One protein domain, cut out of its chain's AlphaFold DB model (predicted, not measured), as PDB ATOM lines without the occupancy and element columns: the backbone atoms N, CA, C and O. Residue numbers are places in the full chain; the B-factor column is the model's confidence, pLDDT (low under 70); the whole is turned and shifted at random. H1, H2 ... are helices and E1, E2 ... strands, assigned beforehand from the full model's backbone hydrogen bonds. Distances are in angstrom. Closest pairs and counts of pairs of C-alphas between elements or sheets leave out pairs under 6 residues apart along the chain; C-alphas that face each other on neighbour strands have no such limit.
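AT A GLANCE: This is residues 151 to 217 of the 421 residues of an uncharacterized protein of Colletotrichum nymphaeae SA-01 (UniProt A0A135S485). This is a domain of little regular structure: an elongated run of loops in two lobes, one looped round the small strand E1 at one end of the long axis, the other holding E2 and the short helix H1 towards the other end. The 67 printed residues have two named strands and one named helix, in the order E1, E2, H1; the class is mixed, with only 11 residues in named elements. The whole is compact, with a radius of gyration of 11.5 A, and spans 34 by 22 by 15 A.

HOW THE PARTS SIT: Residues 151 to 152 pair antiparallel with residues 170 to 172 of E1, residues 170 to 173. Residues 203 to 204 of E2, residues 203 to 205, pair antiparallel with residues 210 to 211. E1 and E2 are apart, and neither pairs with a named strand. H1, residues 214 to 217, is apart from E1; its closest C-alphas to E2 are those of Phe 216 and Ser 205, 4.6 A apart. H1 is too short for any O i to N i+4 pair; its one O i to N i+3 pair is not within range.

IN THESE COORDINATES: E1 is 7.6 A long from C-alpha 170 at (6.461, -35.947, 41.369). E2 is 6.2 A long. H1 is 5.1 A long and ends at C-alpha 217 (25.428, -23.932, 47.450).

THE WHOLE: The C-alphas of Cys 158 and Asp 214, the two farthest apart, are 35.2 A apart. The E1 to E2 link is long, with 29 residues; the E2 to H1 link is short, with 8. The printed part has no cut, and no printed residue is under 70 in pLDDT.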
ATOM      1  N   CYS A 151       2.182 -39.183  40.314       98.38
ATOM      2  CA  CYS A 151       2.165 -39.571  41.716       98.38
ATOM      3  C   CYS A 151       2.879 -38.518  42.568       98.38
ATOM      4  O   CYS A 151       4.101 -38.392  42.497       98.38
ATOM      5  N   ASN A 152       2.137 -37.781  43.390       97.94
ATOM      6  CA  ASN A 152       2.702 -36.760  44.271       97.94
ATOM      7  C   ASN A 152       3.384 -37.421  45.490       97.94
ATOM      8  O   ASN A 152       2.733 -38.142  46.243       97.94
ATOM      9  N   SER A 153       4.680 -37.185  45.705       96.94
ATOM     10  CA  SER A 153       5.482 -37.797  46.779       96.94
ATOM     11  C   SER A 153       5.184 -37.247  48.181       96.94
ATOM     12  O   SER A 153       5.514 -37.875  49.193       96.94
ATOM     13  N   GLU A 154       4.550 -36.078  48.274       95.81
ATOM     14  CA  GLU A 154       4.192 -35.452  49.544       95.81
ATOM     15  C   GLU A 154       2.876 -36.029  50.069       95.81
ATOM     16  O   GLU A 154       2.758 -36.369  51.253       95.81
ATOM     17  N   THR A 155       1.890 -36.179  49.181       97.06
ATOM     18  CA  THR A 155       0.542 -36.654  49.529       97.06
ATOM     19  C   THR A 155       0.334 -38.144  49.277       97.06
ATOM     20  O   THR A 155      -0.549 -38.734  49.899       97.06
ATOM     21  N   TRP A 156       1.145 -38.759  48.412       97.75
ATOM     22  CA  TRP A 156       0.988 -40.125  47.896       97.75
ATOM     23  C   TRP A 156      -0.354 -40.369  47.205       97.75
ATOM     24  O   TRP A 156      -0.937 -41.452  47.280       97.75
ATOM     25  N   THR A 157      -0.838 -39.339  46.512       98.31
ATOM     26  CA  THR A 157      -2.073 -39.374  45.730       98.31
ATOM     27  C   THR A 157      -1.800 -39.055  44.269       98.31
ATOM     28  O   THR A 157      -0.922 -38.250  43.956       98.31
ATOM     29  N   CYS A 158      -2.598 -39.635  43.381       98.56
ATOM     30  CA  CYS A 158      -2.561 -39.314  41.963       98.56
ATOM     31  C   CYS A 158      -3.160 -37.932  41.685       98.56
ATOM     32  O   CYS A 158      -4.253 -37.613  42.158       98.56
ATOM     33  N   GLY A 159      -2.455 -37.135  40.888       97.94
ATOM     34  CA  GLY A 159      -2.844 -35.786  40.499       97.94
ATOM     35  C   GLY A 159      -2.364 -35.416  39.094       97.94
ATOM     36  O   GLY A 159      -1.617 -36.159  38.464       97.94
ATOM     37  N   ASP A 160      -2.839 -34.268  38.613       97.06
ATOM     38  CA  ASP A 160      -2.511 -33.686  37.293       97.06
ATOM     39  C   ASP A 160      -2.155 -32.201  37.395       97.06
ATOM     40  O   ASP A 160      -2.021 -31.513  36.378       97.06
ATOM     41  N   SER A 161      -2.118 -31.642  38.609       97.06
ATOM     42  CA  SER A 161      -1.763 -30.236  38.735       97.06
ATOM     43  C   SER A 161      -0.306 -30.035  38.335       97.06
ATOM     44  O   SER A 161       0.521 -30.949  38.391       97.06
ATOM     45  N   THR A 162       0.018 -28.804  37.953       95.81
ATOM     46  CA  THR A 162       1.400 -28.401  37.690       95.81
ATOM     47  C   THR A 162       2.319 -28.707  38.869       95.81
ATOM     48  O   THR A 162       3.484 -29.026  38.664       95.81
ATOM     49  N   GLU A 163       1.787 -28.642  40.087       95.94
ATOM     50  CA  GLU A 163       2.471 -28.937  41.336       95.94
ATOM     51  C   GLU A 163       2.648 -30.447  41.562       95.94
ATOM     52  O   GLU A 163       3.732 -30.866  41.956       95.94
ATOM     53  N   ASP A 164       1.640 -31.273  41.257       97.56
ATOM     54  CA  ASP A 164       1.733 -32.740  41.389       97.56
ATOM     55  C   ASP A 164       2.811 -33.331  40.474       97.56
ATOM     56  O   ASP A 164       3.504 -34.276  40.853       97.56
ATOM     57  N   CYS A 165       2.960 -32.758  39.279       96.69
ATOM     58  CA  CYS A 165       3.923 -33.186  38.267       96.69
ATOM     59  C   CYS A 165       5.267 -32.433  38.342       96.69
ATOM     60  O   CYS A 165       6.146 -32.651  37.503       96.69
ATOM     61  N   ALA A 166       5.451 -31.533  39.313       97.06
ATOM     62  CA  ALA A 166       6.642 -30.694  39.386       97.06
ATOM     63  C   ALA A 166       7.906 -31.495  39.772       97.06
ATOM     64  O   ALA A 166       7.844 -32.402  40.613       97.06
ATOM     65  N   PRO A 167       9.088 -31.124  39.239       96.44
ATOM     66  CA  PRO A 167      10.377 -31.615  39.723       96.44
ATOM     67  C   PRO A 167      10.532 -31.458  41.243       96.44
ATOM     68  O   PRO A 167      10.355 -30.366  41.783       96.44
ATOM     69  N   GLY A 168      10.889 -32.548  41.925       95.44
ATOM     70  CA  GLY A 168      11.053 -32.598  43.382       95.44
ATOM     71  C   GLY A 168       9.780 -32.931  44.175       95.44
ATOM     72  O   GLY A 168       9.873 -33.198  45.373       95.44
ATOM     73  N   THR A 169       8.617 -32.977  43.517       97.75
ATOM     74  CA  THR A 169       7.333 -33.402  44.109       97.75
ATOM     75  C   THR A 169       6.776 -34.643  43.407       97.75
ATOM     76  O   THR A 169       6.251 -35.537  44.062       97.75
ATOM     77  N   CYS A 170       6.915 -34.760  42.089       97.81
ATOM     78  CA  CYS A 170       6.461 -35.947  41.369       97.81
ATOM     79  C   CYS A 170       7.399 -37.138  41.614       97.81
ATOM     80  O   CYS A 170       8.587 -37.060  41.305       97.81
ATOM     81  N   TYR A 171       6.873 -38.239  42.152       97.19
ATOM     82  CA  TYR A 171       7.620 -39.479  42.380       97.19
ATOM     83  C   TYR A 171       7.757 -40.315  41.101       97.19
ATOM     84  O   TYR A 171       8.839 -40.809  40.799       97.19
ATOM     85  N   GLU A 172       6.673 -40.461  40.339       95.62
ATOM     86  CA  GLU A 172       6.617 -41.176  39.057       95.62
ATOM     87  C   GLU A 172       5.368 -40.751  38.263       95.62
ATOM     88  O   GLU A 172       4.470 -40.107  38.819       95.62
ATOM     89  N   GLY A 173       5.274 -41.164  36.996       93.25
ATOM     90  CA  GLY A 173       4.109 -40.909  36.145       93.25
ATOM     91  C   GLY A 173       4.462 -40.093  34.908       93.25
ATOM     92  O   GLY A 173       5.457 -40.393  34.251       93.25
ATOM     93  N   ASP A 174       3.678 -39.057  34.597       94.12
ATOM     94  CA  ASP A 174       3.999 -38.082  33.533       94.12
ATOM     95  C   ASP A 174       5.074 -37.072  33.983       94.12
ATOM     96  O   ASP A 174       4.922 -35.854  33.949       94.12
ATOM     97  N   CYS A 175       6.177 -37.610  34.498       93.62
ATOM     98  CA  CYS A 175       7.345 -36.886  34.964       93.62
ATOM     99  C   CYS A 175       8.546 -37.843  34.988       93.62
ATOM    100  O   CYS A 175       8.390 -39.061  35.055       93.62
ATOM    101  N   VAL A 176       9.766 -37.303  34.996       90.00
ATOM    102  CA  VAL A 176      10.973 -38.136  35.184       90.00
ATOM    103  C   VAL A 176      11.060 -38.737  36.597       90.00
ATOM    104  O   VAL A 176      11.720 -39.753  36.810       90.00
ATOM    105  N   GLY A 177      10.358 -38.129  37.557       93.88
ATOM    106  CA  GLY A 177      10.167 -38.681  38.889       93.88
ATOM    107  C   GLY A 177      11.408 -38.664  39.781       93.88
ATOM    108  O   GLY A 177      12.412 -38.003  39.489       93.88
ATOM    109  N   ASP A 178      11.337 -39.458  40.850       93.12
ATOM    110  CA  ASP A 178      12.381 -39.596  41.871       93.12
ATOM    111  C   ASP A 178      13.680 -40.195  41.323       93.12
ATOM    112  O   ASP A 178      14.738 -40.018  41.910       93.12
ATOM    113  N   THR A 179      13.638 -40.850  40.158       88.44
ATOM    114  CA  THR A 179      14.846 -41.385  39.509       88.44
ATOM    115  C   THR A 179      15.819 -40.296  39.054       88.44
ATOM    116  O   THR A 179      17.005 -40.571  38.883       88.44
ATOM    117  N   VAL A 180      15.327 -39.065  38.880       91.81
ATOM    118  CA  VAL A 180      16.127 -37.908  38.470       91.81
ATOM    119  C   VAL A 180      16.036 -36.803  39.509       91.81
ATOM    120  O   VAL A 180      17.065 -36.358  40.003       91.81
ATOM    121  N   TYR A 181      14.831 -36.351  39.862       95.19
ATOM    122  CA  TYR A 181      14.655 -35.259  40.817       95.19
ATOM    123  C   TYR A 181      14.349 -35.803  42.202       95.19
ATOM    124  O   TYR A 181      13.324 -36.440  42.402       95.19
ATOM    125  N   SER A 182      15.197 -35.475  43.171       95.88
ATOM    126  CA  SER A 182      15.029 -35.871  44.567       95.88
ATOM    127  C   SER A 182      13.638 -35.518  45.105       95.88
ATOM    128  O   SER A 182      13.300 -34.336  45.186       95.88
ATOM    129  N   THR A 183      12.893 -36.515  45.584       96.38
ATOM    130  CA  THR A 183      11.618 -36.317  46.296       96.38
ATOM    131  C   THR A 183      11.717 -36.486  47.815       96.38
ATOM    132  O   THR A 183      10.729 -36.299  48.522       96.38
ATOM    133  N   ASP A 184      12.906 -36.811  48.335       96.06
ATOM    134  CA  ASP A 184      13.173 -37.027  49.767       96.06
ATOM    135  C   ASP A 184      14.255 -36.090  50.351       96.06
ATOM    136  O   ASP A 184      14.621 -36.186  51.529       96.06
ATOM    137  N   GLY A 185      14.769 -35.181  49.521       96.38
ATOM    138  CA  GLY A 185      15.804 -34.209  49.858       96.38
ATOM    139  C   GLY A 185      17.228 -34.759  49.855       96.38
ATOM    140  O   GLY A 185      18.131 -34.062  50.327       96.38
ATOM    141  N   THR A 186      17.453 -35.986  49.379       97.19
ATOM    142  CA  THR A 186      18.794 -36.556  49.216       97.19
ATOM    143  C   THR A 186      19.231 -36.574  47.757       97.19
ATOM    144  O   THR A 186      18.426 -36.765  46.853       97.19
ATOM    145  N   CYS A 187      20.516 -36.342  47.513       96.25
ATOM    146  CA  CYS A 187      21.012 -36.034  46.174       96.25
ATOM    147  C   CYS A 187      22.475 -36.422  45.979       96.25
ATOM    148  O   CYS A 187      23.207 -36.659  46.939       96.25
ATOM    149  N   GLY A 188      22.921 -36.405  44.725       87.25
ATOM    150  CA  GLY A 188      24.310 -36.662  44.363       87.25
ATOM    151  C   GLY A 188      24.637 -38.150  44.261       87.25
ATOM    152  O   GLY A 188      23.757 -39.014  44.280       87.25
ATOM    153  N   GLN A 189      25.925 -38.447  44.106       82.44
ATOM    154  CA  GLN A 189      26.426 -39.772  43.726       82.44
ATOM    155  C   GLN A 189      25.973 -40.899  44.669       82.44
ATOM    156  O   GLN A 189      25.547 -41.955  44.203       82.44
ATOM    157  N   ASP A 190      25.991 -40.653  45.979       83.25
ATOM    158  CA  ASP A 190      25.609 -41.646  46.994       83.25
ATOM    159  C   ASP A 190      24.108 -41.992  46.973       83.25
ATOM    160  O   ASP A 190      23.679 -42.977  47.575       83.25
ATOM    161  N   TYR A 191      23.306 -41.197  46.261       87.50
ATOM    162  CA  TYR A 191      21.850 -41.299  46.204       87.50
ATOM    163  C   TYR A 191      21.340 -41.462  44.771       87.50
ATOM    164  O   TYR A 191      20.283 -40.935  44.426       87.50
ATOM    165  N   GLY A 192      22.089 -42.188  43.936       80.31
ATOM    166  CA  GLY A 192      21.684 -42.509  42.565       80.31
ATOM    167  C   GLY A 192      21.770 -41.323  41.605       80.31
ATOM    168  O   GLY A 192      21.036 -41.294  40.627       80.31
ATOM    169  N   PHE A 193      22.641 -40.348  41.894       85.75
ATOM    170  CA  PHE A 193      22.812 -39.119  41.107       85.75
ATOM    171  C   PHE A 193      21.540 -38.268  40.992       85.75
ATOM    172  O   PHE A 193      21.398 -37.476  40.064       85.75
ATOM    173  N   ARG A 194      20.620 -38.398  41.958       90.31
ATOM    174  CA  ARG A 194      19.426 -37.553  42.029       90.31
ATOM    175  C   ARG A 194      19.823 -36.085  42.180       90.31
ATOM    176  O   ARG A 194      20.690 -35.753  42.993       90.31
ATOM    177  N   VAL A 195      19.161 -35.212  41.430       94.94
ATOM    178  CA  VAL A 195      19.383 -33.764  41.421       94.94
ATOM    179  C   VAL A 195      18.302 -33.031  42.214       94.94
ATOM    180  O   VAL A 195      17.177 -33.509  42.380       94.94
ATOM    181  N   CYS A 196      18.642 -31.850  42.720       97.62
ATOM    182  CA  CYS A 196      17.746 -31.043  43.544       97.62
ATOM    183  C   CYS A 196      16.850 -30.145  42.692       97.62
ATOM    184  O   CYS A 196      17.313 -29.518  41.739       97.62
ATOM    185  N   ALA A 197      15.566 -30.067  43.046       96.06
ATOM    186  CA  ALA A 197      14.616 -29.176  42.395       96.06
ATOM    187  C   ALA A 197      13.455 -28.787  43.318       96.06
ATOM    188  O   ALA A 197      13.223 -29.390  44.368       96.06
ATOM    189  N   GLY A 198      12.704 -27.769  42.895       94.12
ATOM    190  CA  GLY A 198      11.493 -27.336  43.579       94.12
ATOM    191  C   GLY A 198      11.773 -26.812  44.986       94.12
ATOM    192  O   GLY A 198      12.700 -26.029  45.212       94.12
ATOM    193  N   HIS A 199      10.950 -27.237  45.943       94.62
ATOM    194  CA  HIS A 199      11.033 -26.784  47.329       94.62
ATOM    195  C   HIS A 199      12.281 -27.299  48.066       94.62
ATOM    196  O   HIS A 199      12.650 -26.740  49.100       94.62
ATOM    197  N   TRP A 200      12.958 -28.316  47.522       97.06
ATOM    198  CA  TRP A 200      14.208 -28.840  48.066       97.06
ATOM    199  C   TRP A 200      15.405 -27.912  47.844       97.06
ATOM    200  O   TRP A 200      16.426 -28.092  48.497       97.06
ATOM    201  N   GLY A 201      15.295 -26.916  46.962       96.69
ATOM    202  CA  GLY A 201      16.403 -26.045  46.576       96.69
ATOM    203  C   GLY A 201      17.140 -26.537  45.332       96.69
ATOM    204  O   GLY A 201      16.781 -27.548  44.731       96.69
ATOM    205  N   SER A 202      18.148 -25.775  44.913       96.19
ATOM    206  CA  SER A 202      18.851 -25.967  43.637       96.19
ATOM    207  C   SER A 202      20.249 -26.559  43.783       96.19
ATOM    208  O   SER A 202      20.908 -26.782  42.772       96.19
ATOM    209  N   CYS A 203      20.720 -26.785  45.008       96.75
ATOM    210  CA  CYS A 203      22.083 -27.226  45.279       96.75
ATOM    211  C   CYS A 203      22.073 -28.539  46.045       96.75
ATOM    212  O   CYS A 203      21.363 -28.677  47.043       96.75
ATOM    213  N   CYS A 204      22.909 -29.468  45.600       96.12
ATOM    214  CA  CYS A 204      23.206 -30.682  46.324       96.12
ATOM    215  C   CYS A 204      24.456 -30.484  47.174       96.12
ATOM    216  O   CYS A 204      25.539 -30.245  46.636       96.12
ATOM    217  N   SER A 205      24.329 -30.597  48.493       93.62
ATOM    218  CA  SER A 205      25.468 -30.463  49.388       93.62
ATOM    219  C   SER A 205      26.414 -31.664  49.299       93.62
ATOM    220  O   SER A 205      26.017 -32.743  48.859       93.62
ATOM    221  N   LEU A 206      27.652 -31.513  49.774       84.62
ATOM    222  CA  LEU A 206      28.624 -32.612  49.869       84.62
ATOM    223  C   LEU A 206      28.135 -33.781  50.738       84.62
ATOM    224  O   LEU A 206      28.578 -34.903  50.533       84.62
ATOM    225  N   ASP A 207      27.224 -33.527  51.679       87.50
ATOM    226  CA  ASP A 207      26.605 -34.557  52.526       87.50
ATOM    227  C   ASP A 207      25.371 -35.202  51.855       87.50
ATOM    228  O   ASP A 207      24.582 -35.887  52.509       87.50
ATOM    229  N   GLY A 208      25.163 -34.928  50.564       93.38
ATOM    230  CA  GLY A 208      24.071 -35.469  49.761       93.38
ATOM    231  C   GLY A 208      22.701 -34.948  50.172       93.38
ATOM    232  O   GLY A 208      21.740 -35.715  50.219       93.38
ATOM    233  N   ARG A 209      22.598 -33.656  50.514       97.62
ATOM    234  CA  ARG A 209      21.330 -33.006  50.882       97.62
ATOM    235  C   ARG A 209      20.990 -31.861  49.948       97.62
ATOM    236  O   ARG A 209      21.832 -31.006  49.692       97.62
ATOM    237  N   CYS A 210      19.740 -31.804  49.519       98.12
ATOM    238  CA  CYS A 210      19.236 -30.665  48.774       98.12
ATOM    239  C   CYS A 210      19.010 -29.454  49.676       98.12
ATOM    240  O   CYS A 210      18.524 -29.584  50.804       98.12
ATOM    241  N   GLY A 211      19.349 -28.274  49.165       97.81
ATOM    242  CA  GLY A 211      19.015 -27.022  49.821       97.81
ATOM    243  C   GLY A 211      19.417 -25.787  49.031       97.81
ATOM    244  O   GLY A 211      19.786 -25.838  47.856       97.81
ATOM    245  N   THR A 212      19.340 -24.657  49.730       96.38
ATOM    246  CA  THR A 212      19.651 -23.321  49.217       96.38
ATOM    247  C   THR A 212      20.527 -22.575  50.226       96.38
ATOM    248  O   THR A 212      20.430 -22.799  51.434       96.38
ATOM    249  N   GLY A 213      21.349 -21.643  49.740       94.50
ATOM    250  CA  GLY A 213      22.225 -20.797  50.557       94.50
ATOM    251  C   GLY A 213      23.586 -21.433  50.833       94.50
ATOM    252  O   GLY A 213      23.829 -22.579  50.467       94.50
ATOM    253  N   ASP A 214      24.476 -20.689  51.489       90.81
ATOM    254  CA  ASP A 214      25.909 -21.010  51.593       90.81
ATOM    255  C   ASP A 214      26.214 -22.411  52.148       90.81
ATOM    256  O   ASP A 214      27.200 -23.029  51.758       90.81
ATOM    257  N   ALA A 215      25.369 -22.943  53.035       91.62
ATOM    258  CA  ALA A 215      25.546 -24.284  53.598       91.62
ATOM    259  C   ALA A 215      25.330 -25.421  52.578       91.62
ATOM    260  O   ALA A 215      25.792 -26.532  52.813       91.62
ATOM    261  N   PHE A 216      24.637 -25.149  51.469       95.06
ATOM    262  CA  PHE A 216      24.328 -26.118  50.412       95.06
ATOM    263  C   PHE A 216      24.993 -25.745  49.093       95.06
ATOM    264  O   PHE A 216      25.576 -26.603  48.449       95.06
ATOM    265  N   CYS A 217      24.918 -24.470  48.710       93.88
ATOM    266  CA  CYS A 217      25.428 -23.932  47.450       93.88
ATOM    267  C   CYS A 217      26.854 -23.392  47.552       93.88
ATOM    268  O   CYS A 217      27.474 -23.130  46.523       93.88
TER     269      CYS A 217